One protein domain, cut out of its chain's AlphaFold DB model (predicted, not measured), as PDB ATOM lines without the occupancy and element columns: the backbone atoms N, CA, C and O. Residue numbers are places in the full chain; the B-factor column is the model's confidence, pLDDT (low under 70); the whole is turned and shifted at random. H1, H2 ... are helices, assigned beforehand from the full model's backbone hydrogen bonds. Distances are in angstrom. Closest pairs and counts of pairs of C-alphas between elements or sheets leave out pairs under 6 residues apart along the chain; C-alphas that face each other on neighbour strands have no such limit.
ATOM      1  N   PHE A  13     188.691 157.196 181.977       98.56
ATOM      2  CA  PHE A  13     189.927 157.057 181.218       98.56
ATOM      3  C   PHE A  13     189.834 155.881 180.237       98.56
ATOM      4  O   PHE A  13     190.132 156.047 179.057       98.56
ATOM      5  N   LEU A  14     189.367 154.717 180.694       98.25
ATOM      6  CA  LEU A  14     189.228 153.519 179.869       98.25
ATOM      7  C   LEU A  14     188.240 153.726 178.715       98.25
ATOM      8  O   LEU A  14     188.551 153.332 177.595       98.25
ATOM      9  N   SER A  15     187.113 154.413 178.933       97.88
ATOM     10  CA  SER A  15     186.134 154.685 177.866       97.88
ATOM     11  C   SER A  15     186.722 155.472 176.685       97.88
ATOM     12  O   SER A  15     186.297 155.297 175.547       97.88
ATOM     13  N   LEU A  16     187.742 156.299 176.934       98.19
ATOM     14  CA  LEU A  16     188.416 157.098 175.909       98.19
ATOM     15  C   LEU A  16     189.713 156.462 175.403       98.19
ATOM     16  O   LEU A  16     190.168 156.801 174.309       98.19
ATOM     17  N   ARG A  17     190.354 155.597 176.193       98.56
ATOM     18  CA  ARG A  17     191.703 155.074 175.918       98.56
ATOM     19  C   ARG A  17     191.744 153.599 175.542       98.56
ATOM     20  O   ARG A  17     192.833 153.057 175.439       98.56
ATOM     21  N   THR A  18     190.600 152.980 175.266       97.75
ATOM     22  CA  THR A  18     190.533 151.626 174.696       97.75
ATOM     23  C   THR A  18     189.620 151.584 173.478       97.75
ATOM     24  O   THR A  18     188.514 152.125 173.536       97.75
ATOM     25  N   ALA A  19     190.030 150.883 172.425       96.44
ATOM     26  CA  ALA A  19     189.139 150.445 171.361       96.44
ATOM     27  C   ALA A  19     188.521 149.095 171.764       96.44
ATOM     28  O   ALA A  19     189.191 148.062 171.819       96.44
ATOM     29  N   ARG A  20     187.225 149.097 172.096       94.31
ATOM     30  CA  ARG A  20     186.484 147.885 172.478       94.31
ATOM     31  C   ARG A  20     185.209 147.760 171.667       94.31
ATOM     32  O   ARG A  20     184.395 148.687 171.626       94.31
ATOM     33  N   GLU A  21     185.040 146.597 171.057       90.31
ATOM     34  CA  GLU A  21     183.801 146.222 170.389       90.31
ATOM     35  C   GLU A  21     182.647 146.190 171.406       90.31
ATOM     36  O   GLU A  21     182.829 145.775 172.549       90.31
ATOM     37  N   GLY A  22     181.475 146.698 171.021       86.50
ATOM     38  CA  GLY A  22     180.315 146.799 171.917       86.50
ATOM     39  C   GLY A  22     180.303 148.014 172.856       86.50
ATOM     40  O   GLY A  22     179.329 148.192 173.587       86.50
ATOM     41  N   SER A  23     181.322 148.885 172.821       93.69
ATOM     42  CA  SER A  23     181.258 150.181 173.516       93.69
ATOM     43  C   SER A  23     180.128 151.033 172.945       93.69
ATOM     44  O   SER A  23     179.983 151.128 171.724       93.69
ATOM     45  N   HIS A  24     179.364 151.711 173.805       96.12
ATOM     46  CA  HIS A  24     178.297 152.601 173.340       96.12
ATOM     47  C   HIS A  24     178.853 153.774 172.517       96.12
ATOM     48  O   HIS A  24     178.262 154.173 171.516       96.12
ATOM     49  N   PHE A  25     180.029 154.273 172.908       96.25
ATOM     50  CA  PHE A  25     180.796 155.273 172.172       96.25
ATOM     51  C   PHE A  25     182.160 154.687 171.783       96.25
ATOM     52  O   PHE A  25     183.037 154.583 172.642       96.25
ATOM     53  N   PRO A  26     182.359 154.273 170.519       96.12
ATOM     54  CA  PRO A  26     183.653 153.780 170.059       96.12
ATOM     55  C   PRO A  26     184.744 154.856 170.166       96.12
ATOM     56  O   PRO A  26     184.543 155.989 169.724       96.12
ATOM     57  N   SER A  27     185.905 154.488 170.712       96.31
ATOM     58  CA  SER A  27     187.099 155.339 170.759       96.31
ATOM     59  C   SER A  27     188.214 154.784 169.869       96.31
ATOM     60  O   SER A  27     188.319 153.573 169.675       96.31
ATOM     61  N   TYR A  28     189.064 155.679 169.359       97.56
ATOM     62  CA  TYR A  28     190.192 155.375 168.470       97.56
ATOM     63  C   TYR A  28     191.505 155.930 169.052       97.56
ATOM     64  O   TYR A  28     192.070 156.892 168.523       97.56
ATOM     65  N   PRO A  29     191.970 155.406 170.201       98.06
ATOM     66  CA  PRO A  29     193.207 155.856 170.826       98.06
ATOM     67  C   PRO A  29     194.442 155.450 170.013       98.06
ATOM     68  O   PRO A  29     194.440 154.458 169.287       98.06
ATOM     69  N   GLN A  30     195.540 156.187 170.191       98.50
ATOM     70  CA  GLN A  30     196.850 155.722 169.736       98.50
ATOM     71  C   GLN A  30     197.227 154.430 170.483       98.50
ATOM     72  O   GLN A  30     196.914 154.289 171.670       98.50
ATOM     73  N   ARG A  31     197.924 153.498 169.824       98.31
ATOM     74  CA  ARG A  31     198.211 152.175 170.400       98.31
ATOM     75  C   ARG A  31     198.974 152.259 171.725       98.31
ATOM     76  O   ARG A  31     198.703 151.496 172.644       98.31
ATOM     77  N   GLU A  32     199.892 153.204 171.856       98.62
ATOM     78  CA  GLU A  32     200.746 153.358 173.031       98.62
ATOM     79  C   GLU A  32     199.948 153.719 174.290       98.62
ATOM     80  O   GLU A  32     200.233 153.191 175.365       98.62
ATOM     81  N   ILE A  33     198.927 154.579 174.179       98.56
ATOM     82  CA  ILE A  33     198.076 154.905 175.333       98.56
ATOM     83  C   ILE A  33     197.079 153.781 175.629       98.56
ATOM     84  O   ILE A  33     196.745 153.551 176.790       98.56
ATOM     85  N   GLU A  34     196.658 153.044 174.604       98.69
ATOM     86  CA  GLU A  34     195.821 151.861 174.780       98.69
ATOM     87  C   GLU A  34     196.551 150.744 175.529       98.69
ATOM     88  O   GLU A  34     195.975 150.153 176.437       98.69
ATOM     89  N   MET A  35     197.839 150.519 175.254       98.56
ATOM     90  CA  MET A  35     198.658 149.559 176.006       98.56
ATOM     91  C   MET A  35     198.691 149.877 177.510       98.56
ATOM     92  O   MET A  35     198.649 148.972 178.341       98.56
ATOM     93  N   VAL A  36     198.738 151.161 177.882       98.44
ATOM     94  CA  VAL A  36     198.654 151.578 179.292       98.44
ATOM     95  C   VAL A  36     197.263 151.292 179.855       98.44
ATOM     96  O   VAL A  36     197.144 150.750 180.954       98.44
ATOM     97  N   ALA A  37     196.213 151.627 179.103       98.56
ATOM     98  CA  ALA A  37     194.833 151.386 179.508       98.56
ATOM     99  C   ALA A  37     194.539 149.893 179.722       98.56
ATOM    100  O   ALA A  37     193.936 149.549 180.733       98.56
ATOM    101  N   GLU A  38     195.029 149.010 178.847       98.56
ATOM    102  CA  GLU A  38     194.898 147.551 178.967       98.56
ATOM    103  C   GLU A  38     195.509 147.020 180.271       98.56
ATOM    104  O   GLU A  38     194.891 146.210 180.961       98.56
ATOM    105  N   LEU A  39     196.697 147.505 180.648       98.44
ATOM    106  CA  LEU A  39     197.350 147.105 181.896       98.44
ATOM    107  C   LEU A  39     196.590 147.610 183.129       98.44
ATOM    108  O   LEU A  39     196.406 146.863 184.090       98.44
ATOM    109  N   MET A  40     196.116 148.859 183.106       98.56
ATOM    110  CA  MET A  40     195.318 149.412 184.208       98.56
ATOM    111  C   MET A  40     193.958 148.712 184.336       98.56
ATOM    112  O   MET A  40     193.494 148.457 185.447       98.56
ATOM    113  N   GLU A  41     193.329 148.375 183.211       98.44
ATOM    114  CA  GLU A  41     192.062 147.646 183.144       98.44
ATOM    115  C   GLU A  41     192.192 146.217 183.682       98.44
ATOM    116  O   GLU A  41     191.329 145.769 184.436       98.44
ATOM    117  N   ALA A  42     193.289 145.520 183.369       98.56
ATOM    118  CA  ALA A  42     193.549 144.182 183.892       98.56
ATOM    119  C   ALA A  42     193.631 144.166 185.430       98.56
ATOM    120  O   ALA A  42     193.088 143.264 186.070       98.56
ATOM    121  N   GLU A  43     194.265 145.171 186.039       98.56
ATOM    122  CA  GLU A  43     194.303 145.305 187.500       98.56
ATOM    123  C   GLU A  43     192.947 145.735 188.077       98.56
ATOM    124  O   GLU A  43     192.523 145.223 189.114       98.56
ATOM    125  N   PHE A  44     192.211 146.607 187.383       98.56
ATOM    126  CA  PHE A  44     190.855 146.995 187.776       98.56
ATOM    127  C   PHE A  44     189.896 145.799 187.821       98.56
ATOM    128  O   PHE A  44     189.174 145.633 188.805       98.56
ATOM    129  N   ALA A  45     189.938 144.928 186.810       98.56
ATOM    130  CA  ALA A  45     189.123 143.719 186.754       98.56
ATOM    131  C   ALA A  45     189.428 142.745 187.907       98.56
ATOM    132  O   ALA A  45     188.516 142.100 188.423       98.56
ATOM    133  N   LYS A  46     190.692 142.663 188.352       98.56
ATOM    134  CA  LYS A  46     191.095 141.836 189.504       98.56
ATOM    135  C   LYS A  46     190.636 142.430 190.835       98.56
ATOM    136  O   LYS A  46     190.126 141.705 191.683       98.56
ATOM    137  N   LEU A  47     190.839 143.733 191.031       98.62
ATOM    138  CA  LEU A  47     190.584 144.401 192.311       98.62
ATOM    139  C   LEU A  47     189.098 144.705 192.540       98.62
ATOM    140  O   LEU A  47     188.640 144.703 193.680       98.62
ATOM    141  N   MET A  48     188.342 144.982 191.475       98.69
ATOM    142  CA  MET A  48     186.934 145.388 191.543       98.69
ATOM    143  C   MET A  48     186.076 144.654 190.495       98.69
ATOM    144  O   MET A  48     185.435 145.298 189.658       98.69
ATOM    145  N   PRO A  49     186.004 143.310 190.537       98.62
ATOM    146  CA  PRO A  49     185.394 142.503 189.475       98.62
ATOM    147  C   PRO A  49     183.912 142.822 189.231       98.62
ATOM    148  O   PRO A  49     183.464 142.843 188.088       98.62
ATOM    149  N   LEU A  50     183.144 143.122 190.287       98.56
ATOM    150  CA  LEU A  50     181.725 143.475 190.159       98.56
ATOM    151  C   LEU A  50     181.527 144.842 189.492       98.56
ATOM    152  O   LEU A  50     180.643 144.999 188.653       98.56
ATOM    153  N   THR A  51     182.355 145.828 189.845       98.62
ATOM    154  CA  THR A  51     182.307 147.165 189.240       98.62
ATOM    155  C   THR A  51     182.743 147.110 187.782       98.62
ATOM    156  O   THR A  51     182.084 147.706 186.935       98.62
ATOM    157  N   TYR A  52     183.794 146.347 187.475       98.44
ATOM    158  CA  TYR A  52     184.240 146.119 186.105       98.44
ATOM    159  C   TYR A  52     183.147 145.456 185.251       98.44
ATOM    160  O   TYR A  52     182.801 145.973 184.193       98.44
ATOM    161  N   ALA A  53     182.512 144.387 185.741       98.31
ATOM    162  CA  ALA A  53     181.413 143.736 185.026       98.31
ATOM    163  C   ALA A  53     180.211 144.674 184.799       98.31
ATOM    164  O   ALA A  53     179.572 144.631 183.747       98.31
ATOM    165  N   ALA A  54     179.904 145.545 185.767       98.38
ATOM    166  CA  ALA A  54     178.857 146.553 185.616       98.38
ATOM    167  C   ALA A  54     179.226 147.622 184.574       98.38
ATOM    168  O   ALA A  54     178.362 148.034 183.800       98.38
ATOM    169  N   PHE A  55     180.495 148.034 184.519       98.06
ATOM    170  CA  PHE A  55     181.020 148.961 183.516       98.06
ATOM    171  C   PHE A  55     180.928 148.374 182.100       98.06
ATOM    172  O   PHE A  55     180.375 149.027 181.214       98.06
ATOM    173  N   GLU A  56     181.351 147.118 181.913       97.25
ATOM    174  CA  GLU A  56     181.212 146.390 180.643       97.25
ATOM    175  C   GLU A  56     179.749 146.318 180.197       97.25
ATOM    176  O   GLU A  56     179.397 146.726 179.090       97.25
ATOM    177  N   LYS A  57     178.860 145.867 181.094       97.31
ATOM    178  CA  LYS A  57     177.429 145.712 180.799       97.31
ATOM    179  C   LYS A  57     176.738 147.042 180.481       97.31
ATOM    180  O   LYS A  57     175.751 147.055 179.750       97.31
ATOM    181  N   SER A  58     177.251 148.148 181.013       96.19
ATOM    182  CA  SER A  58     176.725 149.499 180.782       96.19
ATOM    183  C   SER A  58     177.278 150.150 179.507       96.19
ATOM    184  O   SER A  58     177.150 151.359 179.330       96.19
ATOM    185  N   GLY A  59     177.917 149.379 178.620       96.62
ATOM    186  CA  GLY A  59     178.464 149.885 177.361       96.62
ATOM    187  C   GLY A  59     179.721 150.734 177.542       96.62
ATOM    188  O   GLY A  59     179.981 151.611 176.716       96.62
TER     189      GLY A  59
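This is residues 13 to 59 of the 63 residues of the protein "Unannotated protein" of freshwater metagenome (UniProt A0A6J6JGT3). A long helix, H2, and a shorter one, H3, make a V, and the long link of residues 18 to 30 folds out and back across its open side. The short helix H1 packs on H2, and the corner of the V, residues 46 to 51, sticks out. The printed part has 47 residues with three named helices, in the order H1, H2, H3, and no named strand; the class is all helix. It is compact, with a radius of gyration of the C-alphas of 10.4 A and spans of 28 by 21 by 14 A.

H2, residues 31 to 47, touches H1, residues 13 to 17; their closest C-alphas, those of Arg 17 and Glu 34, are 5.3 A apart. With residues 44 to 45 alone, H2 only just touches H3, residues 49 to 57, and only at the corner: 3 pairs of C-alphas lie within 8 A, the closest those of Ala 45 and Tyr 52, 5.5 A. H2 and H3 run opposite ways at a steep tilt of 52 degrees. H1 and H3 are apart. Each O i to N i+4 pair in H1 and H3 is within hydrogen-bond range, and 12 of 13 in H2.

H2 measures 24.5 A from C-alpha 31 at (198.211, 152.175, 170.400) to C-alpha 47, H3 12.2 A and H1 5.9 A. H1 begins at C-alpha 13, (189.927, 157.057, 181.218), and H3 ends at C-alpha 57, (177.429, 145.712, 180.799).

The C-alphas of Gln 30 and Leu 50, the two farthest apart, are 28.2 A apart. The H1 to H2 link is long, the H2 to H3 link tight. The printed part has no cut, and no printed residue is under 70 in pLDDT.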